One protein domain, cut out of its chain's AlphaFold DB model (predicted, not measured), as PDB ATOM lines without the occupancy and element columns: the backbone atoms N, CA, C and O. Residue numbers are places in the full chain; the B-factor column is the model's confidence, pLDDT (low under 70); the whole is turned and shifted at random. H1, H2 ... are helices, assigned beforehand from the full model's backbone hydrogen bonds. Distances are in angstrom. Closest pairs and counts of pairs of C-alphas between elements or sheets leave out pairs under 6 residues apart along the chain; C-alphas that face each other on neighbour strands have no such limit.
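What this domain is: This is residues 12 to 104 of the 165 residues of the protein "HTH_Tnp_Tc3_1 domain-containing protein" of Araneus ventricosus (UniProt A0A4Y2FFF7). What is the shape? One long helix, H3, makes the long axis; H1 and H2 pack across its first part, H4 across its other end. What builds it? The printed part has 93 residues with four named helices, H1 to H4 in chain order: all helix, extended, radius of gyration of the C-alphas 19.8 A, spans 59 by 26 by 22 A.

Where its parts are: Where is H3? Residues 49 to 80, 46.9 A, from C-alpha 49 at (101.379, 99.506, 93.640) to C-alpha 80 at (104.452, 135.303, 123.812). And the others? H1 is residues 22 to 33, H2 38 to 45, H4 89 to 98.

How they stand to each other: What touches the hub, H3? H1, H2 and H4 touch it, and the helix packing is mostly crossed: of 4 pairs of helices that touch, 0 are at a shallow tilt. The closest C-alphas are Ile 29 of H1 and Tyr 56, 6.0 A, about perpendicular at 80 degrees; Ala 42 of H2 and Arg 49, 5.8 A, only just about perpendicular at 72 degrees; Val 89 of H4 and Ala 76, 5.4 A, about perpendicular at 78 degrees. What else? H1 touches H2 at a steep tilt of 46 degrees, opposite ways, closest C-alphas Ala 31 and Val 41, 6.7 A; H4 is apart from both. Every O i to N i+4 pair is within hydrogen-bond range in H1, H2 and H4, 26 of 28 in H3.

The domain as a whole: Is it cut? The printed part has no cut and no long link. Where is confidence low? Residues 12 to 17, 66 to 70 and 100 to 104 are under 70.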
ATOM      1  N   ALA A  12      88.483  95.692  94.822       52.59
ATOM      2  CA  ALA A  12      89.410  96.801  95.040       52.59
ATOM      3  C   ALA A  12      90.626  96.827  94.090       52.59
ATOM      4  O   ALA A  12      91.249  97.873  93.919       52.59
ATOM      5  N   ALA A  13      90.976  95.712  93.439       53.53
ATOM      6  CA  ALA A  13      92.065  95.679  92.462       53.53
ATOM      7  C   ALA A  13      91.724  96.435  91.164       53.53
ATOM      8  O   ALA A  13      92.636  96.867  90.459       53.53
ATOM      9  N   MET A  14      90.428  96.598  90.867       53.22
ATOM     10  CA  MET A  14      89.912  97.343  89.709       53.22
ATOM     11  C   MET A  14      89.341  98.713  90.093       53.22
ATOM     12  O   MET A  14      89.060  99.528  89.216       53.22
ATOM     13  N   ALA A  15      89.185  98.968  91.391       59.06
ATOM     14  CA  ALA A  15      88.691 100.220  91.929       59.06
ATOM     15  C   ALA A  15      89.715 101.340  91.678       59.06
ATOM     16  O   ALA A  15      90.917 101.203  91.941       59.06
ATOM     17  N   GLY A  16      89.250 102.450  91.111       64.38
ATOM     18  CA  GLY A  16      90.072 103.622  90.866       64.38
ATOM     19  C   GLY A  16      90.491 104.285  92.176       64.38
ATOM     20  O   GLY A  16      89.945 104.040  93.245       64.38
ATOM     21  N   TYR A  17      91.454 105.203  92.104       66.38
ATOM     22  CA  TYR A  17      91.916 105.970  93.269       66.38
ATOM     23  C   TYR A  17      90.781 106.649  94.071       66.38
ATOM     24  O   TYR A  17      90.934 106.871  95.270       66.38
ATOM     25  N   GLN A  18      89.672 107.005  93.414       73.50
ATOM     26  CA  GLN A  18      88.522 107.672  94.036       73.50
ATOM     27  C   GLN A  18      87.592 106.716  94.790       73.50
ATOM     28  O   GLN A  18      86.828 107.168  95.632       73.50
ATOM     29  N   ASP A  19      87.712 105.415  94.544       83.44
ATOM     30  CA  ASP A  19      86.810 104.396  95.079       83.44
ATOM     31  C   ASP A  19      87.314 103.816  96.412       83.44
ATOM     32  O   ASP A  19      86.622 103.023  97.042       83.44
ATOM     33  N   LEU A  20      88.518 104.209  96.864       85.38
ATOM     34  CA  LEU A  20      89.051 103.773  98.156       85.38
ATOM     35  C   LEU A  20      88.353 104.477  99.312       85.38
ATOM     36  O   LEU A  20      88.459 105.705  99.459       85.38
ATOM     37  N   SER A  21      87.781 103.669 100.196       88.88
ATOM     38  CA  SER A  21      87.259 104.106 101.484       88.88
ATOM     39  C   SER A  21      88.359 104.674 102.389       88.88
ATOM     40  O   SER A  21      89.546 104.343 102.277       88.88
ATOM     41  N   ASP A  22      87.963 105.517 103.344       89.56
ATOM     42  CA  ASP A  22      88.883 106.068 104.346       89.56
ATOM     43  C   ASP A  22      89.546 104.974 105.190       89.56
ATOM     44  O   ASP A  22      90.719 105.095 105.554       89.56
ATOM     45  N   PHE A  23      88.834 103.870 105.436       90.88
ATOM     46  CA  PHE A  23      89.386 102.703 106.114       90.88
ATOM     47  C   PHE A  23      90.511 102.051 105.299       90.88
ATOM     48  O   PHE A  23      91.607 101.855 105.821       90.88
ATOM     49  N   GLU A  24      90.301 101.785 104.006       90.75
ATOM     50  CA  GLU A  24      91.327 101.195 103.131       90.75
ATOM     51  C   GLU A  24      92.550 102.108 102.984       90.75
ATOM     52  O   GLU A  24      93.694 101.646 103.029       90.75
ATOM     53  N   ARG A  25      92.329 103.424 102.886       92.12
ATOM     54  CA  ARG A  25      93.412 104.418 102.923       92.12
ATOM     55  C   ARG A  25      94.186 104.333 104.237       92.12
ATOM     56  O   ARG A  25      95.417 104.352 104.208       92.12
ATOM     57  N   GLY A  26      93.483 104.200 105.362       93.69
ATOM     58  CA  GLY A  26      94.066 104.006 106.689       93.69
ATOM     59  C   GLY A  26      94.929 102.749 106.781       93.69
ATOM     60  O   GLY A  26      96.056 102.825 107.266       93.69
ATOM     61  N   VAL A  27      94.462 101.622 106.236       93.19
ATOM     62  CA  VAL A  27      95.221 100.358 106.186       93.19
ATOM     63  C   VAL A  27      96.513 100.518 105.379       93.19
ATOM     64  O   VAL A  27      97.585 100.114 105.838       93.19
ATOM     65  N   ILE A  28      96.444 101.158 104.207       94.25
ATOM     66  CA  ILE A  28      97.621 101.432 103.368       94.25
ATOM     67  C   ILE A  28      98.627 102.324 104.106       94.25
ATOM     68  O   ILE A  28      99.828 102.047 104.090       94.25
ATOM     69  N   ILE A  29      98.149 103.397 104.740       95.38
ATOM     70  CA  ILE A  29      98.989 104.343 105.483       95.38
ATOM     71  C   ILE A  29      99.661 103.644 106.664       95.38
ATOM     72  O   ILE A  29     100.883 103.700 106.775       95.38
ATOM     73  N   GLY A  30      98.889 102.940 107.494       94.94
ATOM     74  CA  GLY A  30      99.403 102.246 108.672       94.94
ATOM     75  C   GLY A  30     100.472 101.220 108.308       94.94
ATOM     76  O   GLY A  30     101.550 101.220 108.893       94.94
ATOM     77  N   ALA A  31     100.242 100.408 107.272       94.00
ATOM     78  CA  ALA A  31     101.242  99.439 106.828       94.00
ATOM     79  C   ALA A  31     102.545 100.107 106.349       94.00
ATOM     80  O   ALA A  31     103.634  99.601 106.616       94.00
ATOM     81  N   ARG A  32     102.449 101.251 105.660       95.50
ATOM     82  CA  ARG A  32     103.615 102.004 105.171       95.50
ATOM     83  C   ARG A  32     104.378 102.724 106.281       95.50
ATOM     84  O   ARG A  32     105.602 102.761 106.209       95.50
ATOM     85  N   GLU A  33     103.687 103.254 107.287       94.56
ATOM     86  CA  GLU A  33     104.308 103.845 108.482       94.56
ATOM     87  C   GLU A  33     105.020 102.782 109.337       94.56
ATOM     88  O   GLU A  33     106.091 103.044 109.871       94.56
ATOM     89  N   MET A  34     104.509 101.545 109.364       93.50
ATOM     90  CA  MET A  34     105.176 100.391 109.996       93.50
ATOM     91  C   MET A  34     106.375  99.850 109.188       93.50
ATOM     92  O   MET A  34     106.939  98.815 109.534       93.50
ATOM     93  N   GLY A  35     106.768 100.519 108.098       94.00
ATOM     94  CA  GLY A  35     107.970 100.199 107.324       94.00
ATOM     95  C   GLY A  35     107.793  99.165 106.208       94.00
ATOM     96  O   GLY A  35     108.753  98.902 105.484       94.00
ATOM     97  N   HIS A  36     106.591  98.611 105.998       95.69
ATOM     98  CA  HIS A  36     106.371  97.619 104.938       95.69
ATOM     99  C   HIS A  36     106.616  98.188 103.546       95.69
ATOM    100  O   HIS A  36     106.186  99.303 103.230       95.69
ATOM    101  N   SER A  37     107.242  97.403 102.666       94.94
ATOM    102  CA  SER A  37     107.498  97.812 101.281       94.94
ATOM    103  C   SER A  37     106.198  97.937 100.466       94.94
ATOM    104  O   SER A  37     105.185  97.312 100.767       94.94
ATOM    105  N   ILE A  38     106.190  98.754  99.405       92.06
ATOM    106  CA  ILE A  38     104.996  98.928  98.549       92.06
ATOM    107  C   ILE A  38     104.558  97.579  97.960       92.06
ATOM    108  O   ILE A  38     103.365  97.311  97.837       92.06
ATOM    109  N   SER A  39     105.524  96.725  97.617       93.56
ATOM    110  CA  SER A  39     105.274  95.378  97.109       93.56
ATOM    111  C   SER A  39     104.652  94.467  98.165       93.56
ATOM    112  O   SER A  39     103.715  93.747  97.840       93.56
ATOM    113  N   GLU A  40     105.113  94.519  99.418       91.62
ATOM    114  CA  GLU A  40     104.509  93.760 100.524       91.62
ATOM    115  C   GLU A  40     103.069  94.184 100.787       91.62
ATOM    116  O   GLU A  40     102.188  93.334 100.891       91.62
ATOM    117  N   VAL A  41     102.806  95.494 100.834       92.44
ATOM    118  CA  VAL A  41     101.450  96.028 101.027       92.44
ATOM    119  C   VAL A  41     100.539  95.615  99.866       92.44
ATOM    120  O   VAL A  41      99.403  95.203 100.094       92.44
ATOM    121  N   ALA A  42     101.045  95.648  98.629       91.50
ATOM    122  CA  ALA A  42     100.301  95.205  97.451       91.50
ATOM    123  C   ALA A  42      99.944  93.715  97.517       91.50
ATOM    124  O   ALA A  42      98.804  93.343  97.255       91.50
ATOM    125  N   MET A  43     100.897  92.863  97.903       91.81
ATOM    126  CA  MET A  43     100.660  91.422  98.036       91.81
ATOM    127  C   MET A  43      99.704  91.093  99.184       91.81
ATOM    128  O   MET A  43      98.877  90.197  99.051       91.81
ATOM    129  N   LYS A  44      99.815  91.813 100.304       88.62
ATOM    130  CA  LYS A  44      99.067  91.529 101.533       88.62
ATOM    131  C   LYS A  44      97.616  92.000 101.475       88.62
ATOM    132  O   LYS A  44      96.746  91.321 102.008       88.62
ATOM    133  N   PHE A  45      97.359  93.143 100.840       85.31
ATOM    134  CA  PHE A  45      96.036  93.778 100.836       85.31
ATOM    135  C   PHE A  45      95.395  93.867  99.444       85.31
ATOM    136  O   PHE A  45      94.277  94.349  99.316       85.31
ATOM    137  N   GLY A  46      96.078  93.408  98.391       86.12
ATOM    138  CA  GLY A  46      95.517  93.326  97.038       86.12
ATOM    139  C   GLY A  46      95.395  94.665  96.302       86.12
ATOM    140  O   GLY A  46      94.819  94.713  95.218       86.12
ATOM    141  N   PHE A  47      95.943  95.751  96.852       86.50
ATOM    142  CA  PHE A  47      95.957  97.050  96.184       86.50
ATOM    143  C   PHE A  47      97.055  97.126  95.120       86.50
ATOM    144  O   PHE A  47      98.163  96.607  95.289       86.50
ATOM    145  N   SER A  48      96.794  97.859  94.038       88.44
ATOM    146  CA  SER A  48      97.827  98.143  93.043       88.44
ATOM    147  C   SER A  48      98.956  98.996  93.642       88.44
ATOM    148  O   SER A  48      98.742  99.909  94.447       88.44
ATOM    149  N   ARG A  49     100.194  98.743  93.200       89.75
ATOM    150  CA  ARG A  49     101.379  99.506  93.640       89.75
ATOM    151  C   ARG A  49     101.235 101.012  93.378       89.75
ATOM    152  O   ARG A  49     101.771 101.828  94.130       89.75
ATOM    153  N   THR A  50     100.508 101.387  92.326       89.62
ATOM    154  CA  THR A  50     100.234 102.779  91.946       89.62
ATOM    155  C   THR A  50      99.280 103.462  92.923       89.62
ATOM    156  O   THR A  50      99.549 104.599  93.321       89.62
ATOM    157  N   ILE A  51      98.222 102.776  93.364       90.62
ATOM    158  CA  ILE A  51      97.284 103.285  94.374       90.62
ATOM    159  C   ILE A  51      97.991 103.454  95.719       90.62
ATOM    160  O   ILE A  51      97.940 104.544  96.287       90.62
ATOM    161  N   ILE A  52      98.753 102.450  96.163       92.19
ATOM    162  CA  ILE A  52      99.542 102.524  97.405       92.19
ATOM    163  C   ILE A  52     100.495 103.726  97.377       92.19
ATOM    164  O   ILE A  52     100.534 104.531  98.309       92.19
ATOM    165  N   SER A  53     101.231 103.896  96.273       93.62
ATOM    166  CA  SER A  53     102.184 105.000  96.106       93.62
ATOM    167  C   SER A  53     101.511 106.375  96.129       93.62
ATOM    168  O   SER A  53     102.068 107.326  96.680       93.62
ATOM    169  N   ARG A  54     100.324 106.508  95.523       91.69
ATOM    170  CA  ARG A  54      99.566 107.768  95.502       91.69
ATOM    171  C   ARG A  54      98.997 108.106  96.874       91.69
ATOM    172  O   ARG A  54      99.252 109.208  97.355       91.69
ATOM    173  N   VAL A  55      98.316 107.156  97.517       93.69
ATOM    174  CA  VAL A  55      97.742 107.328  98.863       93.69
ATOM    175  C   VAL A  55      98.830 107.744  99.851       93.69
ATOM    176  O   VAL A  55      98.678 108.750 100.546       93.69
ATOM    177  N   TYR A  56      99.971 107.047  99.851       93.88
ATOM    178  CA  TYR A  56     101.064 107.363 100.770       93.88
ATOM    179  C   TYR A  56     101.715 108.728 100.481       93.88
ATOM    180  O   TYR A  56     101.998 109.491 101.405       93.88
ATOM    181  N   ARG A  57     101.904 109.101  99.205       91.56
ATOM    182  CA  ARG A  57     102.417 110.437  98.832       91.56
ATOM    183  C   ARG A  57     101.482 111.562  99.262       91.56
ATOM    184  O   ARG A  57     101.958 112.597  99.735       91.56
ATOM    185  N   GLU A  58     100.177 111.388  99.086       91.19
ATOM    186  CA  GLU A  58      99.194 112.381  99.513       91.19
ATOM    187  C   GLU A  58      99.150 112.515 101.031       91.19
ATOM    188  O   GLU A  58      99.202 113.638 101.535       91.19
ATOM    189  N   TYR A  59      99.140 111.394 101.753       92.19
ATOM    190  CA  TYR A  59      99.240 111.367 103.209       92.19
ATOM    191  C   TYR A  59     100.485 112.114 103.706       92.19
ATOM    192  O   TYR A  59     100.362 113.076 104.468       92.19
ATOM    193  N   ARG A  60     101.669 111.774 103.181       88.81
ATOM    194  CA  ARG A  60     102.934 112.423 103.559       88.81
ATOM    195  C   ARG A  60     102.925 113.922 103.263       88.81
ATOM    196  O   ARG A  60     103.369 114.728 104.074       88.81
ATOM    197  N   THR A  61     102.367 114.323 102.120       86.19
ATOM    198  CA  THR A  61     102.233 115.743 101.757       86.19
ATOM    199  C   THR A  61     101.260 116.475 102.687       86.19
ATOM    200  O   THR A  61     101.490 117.639 103.018       86.19
ATOM    201  N   ARG A  62     100.172 115.825 103.119       85.81
ATOM    202  CA  ARG A  62      99.217 116.392 104.084       85.81
ATOM    203  C   ARG A  62      99.851 116.560 105.464       85.81
ATOM    204  O   ARG A  62      99.650 117.616 106.052       85.81
ATOM    205  N   ILE A  63     100.633 115.587 105.935       82.12
ATOM    206  CA  ILE A  63     101.379 115.696 107.199       82.12
ATOM    207  C   ILE A  63     102.383 116.840 107.136       82.12
ATOM    208  O   ILE A  63     102.265 117.775 107.915       82.12
ATOM    209  N   LEU A  64     103.256 116.871 106.126       74.19
ATOM    210  CA  LEU A  64     104.240 117.952 105.977       74.19
ATOM    211  C   LEU A  64     103.584 119.345 105.895       74.19
ATOM    212  O   LEU A  64     104.116 120.332 106.404       74.19
ATOM    213  N   LYS A  65     102.401 119.454 105.270       73.12
ATOM    214  CA  LYS A  65     101.614 120.700 105.250       73.12
ATOM    215  C   LYS A  65     100.984 121.032 106.605       73.12
ATOM    216  O   LYS A  65     100.842 122.218 106.899       73.12
ATOM    217  N   ARG A  66     100.562 120.034 107.386       69.69
ATOM    218  CA  ARG A  66     100.039 120.217 108.748       69.69
ATOM    219  C   ARG A  66     101.147 120.631 109.703       69.69
ATOM    220  O   ARG A  66     100.954 121.624 110.389       69.69
ATOM    221  N   ASP A  67     102.309 119.994 109.653       66.56
ATOM    222  CA  ASP A  67     103.450 120.341 110.507       66.56
ATOM    223  C   ASP A  67     103.930 121.766 110.233       66.56
ATOM    224  O   ASP A  67     104.068 122.561 111.156       66.56
ATOM    225  N   ARG A  68     104.020 122.163 108.955       62.62
ATOM    226  CA  ARG A  68     104.280 123.561 108.574       62.62
ATOM    227  C   ARG A  68     103.220 124.543 109.102       62.62
ATOM    228  O   ARG A  68     103.523 125.712 109.325       62.62
ATOM    229  N   ARG A  69     101.960 124.114 109.245       64.56
ATOM    230  CA  ARG A  69     100.884 124.931 109.843       64.56
ATOM    231  C   ARG A  69     100.946 124.930 111.374       64.56
ATOM    232  O   ARG A  69     100.553 125.928 111.965       64.56
ATOM    233  N   ALA A  70     101.454 123.863 111.990       65.06
ATOM    234  CA  ALA A  70     101.635 123.727 113.434       65.06
ATOM    235  C   ALA A  70     102.840 124.530 113.963       65.06
ATOM    236  O   ALA A  70     102.836 124.939 115.121       65.06
ATOM    237  N   THR A  71     103.820 124.846 113.108       72.50
ATOM    238  CA  THR A  71     104.973 125.688 113.472       72.50
ATOM    239  C   THR A  71     104.565 127.102 113.904       72.50
ATOM    240  O   THR A  71     105.174 127.660 114.804       72.50
ATOM    241  N   LEU A  72     103.530 127.701 113.300       76.50
ATOM    242  CA  LEU A  72     103.136 129.087 113.604       76.50
ATOM    243  C   LEU A  72     102.535 129.264 115.009       76.50
ATOM    244  O   LEU A  72     102.953 130.194 115.693       76.50
ATOM    245  N   PRO A  73     101.596 128.413 115.466       82.19
ATOM    246  CA  PRO A  73     101.153 128.413 116.858       82.19
ATOM    247  C   PRO A  73     102.291 128.178 117.854       82.19
ATOM    248  O   PRO A  73     102.325 128.845 118.877       82.19
ATOM    249  N   TYR A  74     103.234 127.283 117.537       80.69
ATOM    250  CA  TYR A  74     104.407 127.026 118.378       80.69
ATOM    251  C   TYR A  74     105.318 128.261 118.491       80.69
ATOM    252  O   TYR A  74     105.607 128.694 119.597       80.69
ATOM    253  N   ILE A  75     105.672 128.897 117.366       77.62
ATOM    254  CA  ILE A  75     106.446 130.154 117.359       77.62
ATOM    255  C   ILE A  75     105.679 131.269 118.080       77.62
ATOM    256  O   ILE A  75     106.277 132.081 118.769       77.62
ATOM    257  N   ALA A  76     104.357 131.345 117.918       83.12
ATOM    258  CA  ALA A  76     103.561 132.365 118.591       83.12
ATOM    259  C   ALA A  76     103.465 132.134 120.104       83.12
ATOM    260  O   ALA A  76     103.415 133.107 120.845       83.12
ATOM    261  N   ALA A  77     103.426 130.882 120.562       84.50
ATOM    262  CA  ALA A  77     103.488 130.556 121.981       84.50
ATOM    263  C   ALA A  77     104.856 130.936 122.565       84.50
ATOM    264  O   ALA A  77     104.893 131.638 123.563       84.50
ATOM    265  N   ASP A  78     105.943 130.570 121.880       84.62
ATOM    266  CA  ASP A  78     107.325 130.915 122.244       84.62
ATOM    267  C   ASP A  78     107.559 132.436 122.277       84.62
ATOM    268  O   ASP A  78     108.070 132.978 123.246       84.62
ATOM    269  N   PHE A  79     107.075 133.166 121.265       81.06
ATOM    270  CA  PHE A  79     107.185 134.627 121.202       81.06
ATOM    271  C   PHE A  79     106.396 135.345 122.308       81.06
ATOM    272  O   PHE A  79     106.753 136.449 122.715       81.06
ATOM    273  N   ASN A  80     105.287 134.749 122.751       84.38
ATOM    274  CA  ASN A  80     104.452 135.303 123.812       84.38
ATOM    275  C   ASN A  80     104.886 134.845 125.211       84.38
ATOM    276  O   ASN A  80     104.362 135.377 126.191       84.38
ATOM    277  N   ASP A  81     105.818 133.895 125.321       83.94
ATOM    278  CA  ASP A  81     106.342 133.444 126.604       83.94
ATOM    279  C   ASP A  81     107.188 134.562 127.237       83.94
ATOM    280  O   ASP A  81     108.121 135.093 126.637       83.94
ATOM    281  N   GLY A  82     106.793 135.007 128.432       71.88
ATOM    282  CA  GLY A  82     107.409 136.147 129.128       71.88
ATOM    283  C   GLY A  82     107.053 137.547 128.596       71.88
ATOM    284  O   GLY A  82     107.531 138.539 129.152       71.88
ATOM    285  N   ALA A  83     106.206 137.676 127.568       76.19
ATOM    286  CA  ALA A  83     105.803 138.977 127.031       76.19
ATOM    287  C   ALA A  83     104.669 139.618 127.856       76.19
ATOM    288  O   ALA A  83     103.639 139.000 128.113       76.19
ATOM    289  N   SER A  84     104.797 140.902 128.210       75.88
ATOM    290  CA  SER A  84     103.746 141.639 128.943       75.88
ATOM    291  C   SER A  84     102.487 141.934 128.112       75.88
ATOM    292  O   SER A  84     101.462 142.324 128.667       75.88
ATOM    293  N   THR A  85     102.549 141.736 126.791       79.00
ATOM    294  CA  THR A  85     101.443 141.951 125.850       79.00
ATOM    295  C   THR A  85     101.404 140.795 124.861       79.00
ATOM    296  O   THR A  85     102.381 140.549 124.157       79.00
ATOM    297  N   SER A  86     100.263 140.110 124.762       83.62
ATOM    298  CA  SER A  86     100.097 138.990 123.836       83.62
ATOM    299  C   SER A  86     100.040 139.472 122.384       83.62
ATOM    300  O   SER A  86      99.207 140.310 122.024       83.62
ATOM    301  N   VAL A  87     100.871 138.898 121.525       85.19
ATOM    302  CA  VAL A  87     100.903 139.149 120.088       85.19
ATOM    303  C   VAL A  87     100.128 138.064 119.350       85.19
ATOM    304  O   VAL A  87     100.306 136.865 119.564       85.19
ATOM    305  N   SER A  88      99.255 138.485 118.432       88.12
ATOM    306  CA  SER A  88      98.457 137.547 117.643       88.12
ATOM    307  C   SER A  88      99.334 136.670 116.740       88.12
ATOM    308  O   SER A  88     100.306 137.142 116.141       88.12
ATOM    309  N   VAL A  89      98.913 135.420 116.529       85.12
ATOM    310  CA  VAL A  89      99.554 134.482 115.585       85.12
ATOM    311  C   VAL A  89      99.708 135.102 114.188       85.12
ATOM    312  O   VAL A  89     100.688 134.851 113.496       85.12
ATOM    313  N   ARG A  90      98.773 135.969 113.773       85.12
ATOM    314  CA  ARG A  90      98.810 136.672 112.480       85.12
ATOM    315  C   ARG A  90      99.957 137.679 112.392       85.12
ATOM    316  O   ARG A  90     100.533 137.850 111.318       85.12
ATOM    317  N   THR A  91     100.281 138.348 113.495       86.69
ATOM    318  CA  THR A  91     101.411 139.282 113.571       86.69
ATOM    319  C   THR A  91     102.728 138.515 113.529       86.69
ATOM    320  O   THR A  91     103.569 138.830 112.691       86.69
ATOM    321  N   VAL A  92     102.852 137.445 114.321       84.88
ATOM    322  CA  VAL A  92     104.010 136.530 114.294       84.88
ATOM    323  C   VAL A  92     104.199 135.917 112.901       84.88
ATOM    324  O   VAL A  92     105.299 135.857 112.366       84.88
ATOM    325  N   GLN A  93     103.113 135.529 112.234       84.00
ATOM    326  CA  GLN A  93     103.176 135.020 110.866       84.00
ATOM    327  C   GLN A  93     103.704 136.069 109.876       84.00
ATOM    328  O   GLN A  93     104.509 135.738 109.004       84.00
ATOM    329  N   ARG A  94     103.256 137.326 109.982       79.94
ATOM    330  CA  ARG A  94     103.724 138.420 109.115       79.94
ATOM    331  C   ARG A  94     105.206 138.703 109.324       79.94
ATOM    332  O   ARG A  94     105.922 138.836 108.336       79.94
ATOM    333  N   THR A  95     105.675 138.747 110.570       82.69
ATOM    334  CA  THR A  95     107.096 138.968 110.870       82.69
ATOM    335  C   THR A  95     107.952 137.816 110.356       82.69
ATOM    336  O   THR A  95     108.923 138.067 109.654       82.69
ATOM    337  N   VAL A  96     107.553 136.562 110.578       77.44
ATOM    338  CA  VAL A  96     108.265 135.372 110.068       77.44
ATOM    339  C   VAL A  96     108.380 135.376 108.535       77.44
ATOM    340  O   VAL A  96     109.430 135.025 107.987       77.44
ATOM    341  N   ILE A  97     107.327 135.796 107.825       77.81
ATOM    342  CA  ILE A  97     107.342 135.936 106.359       77.81
ATOM    343  C   ILE A  97     108.247 137.096 105.921       77.81
ATOM    344  O   ILE A  97     109.029 136.922 104.984       77.81
ATOM    345  N   ASN A  98     108.169 138.246 106.598       80.06
ATOM    346  CA  ASN A  98     108.982 139.429 106.300       80.06
ATOM    347  C   ASN A  98     110.474 139.205 106.598       80.06
ATOM    348  O   ASN A  98     111.318 139.738 105.888       80.06
ATOM    349  N   MET A  99     110.800 138.362 107.582       74.94
ATOM    350  CA  MET A  99     112.165 137.920 107.896       74.94
ATOM    351  C   MET A  99     112.715 136.882 106.896       74.94
ATOM    352  O   MET A  99     113.809 136.360 107.088       74.94
ATOM    353  N   GLY A 100     111.992 136.577 105.811       66.88
ATOM    354  CA  GLY A 100     112.526 135.793 104.694       66.88
ATOM    355  C   GLY A 100     112.306 134.282 104.781       66.88
ATOM    356  O   GLY A 100     112.897 133.544 103.998       66.88
ATOM    357  N   SER A 101     111.397 133.795 105.637       64.44
ATOM    358  CA  SER A 101     111.061 132.355 105.755       64.44
ATOM    359  C   SER A 101     110.329 131.770 104.534       64.44
ATOM    360  O   SER A 101     109.782 130.662 104.572       64.44
ATOM    361  N   GLN A 102     110.283 132.503 103.423       58.72
ATOM    362  CA  GLN A 102     109.832 131.969 102.153       58.72
ATOM    363  C   GLN A 102     110.907 131.011 101.641       58.72
ATOM    364  O   GLN A 102     111.908 131.426 101.068       58.72
ATOM    365  N   SER A 103     110.693 129.713 101.876       54.16
ATOM    366  CA  SER A 103     111.386 128.624 101.186       54.16
ATOM    367  C   SER A 103     111.734 129.045  99.754       54.16
ATOM    368  O   SER A 103     110.845 129.278  98.929       54.16
ATOM    369  N   ARG A 104     113.038 129.131  99.465       58.38
ATOM    370  CA  ARG A 104     113.538 129.146  98.094       58.38
ATOM    371  C   ARG A 104     113.047 127.845  97.475       58.38
ATOM    372  O   ARG A 104     113.477 126.762  97.870       58.38
TER     373      ARG A 104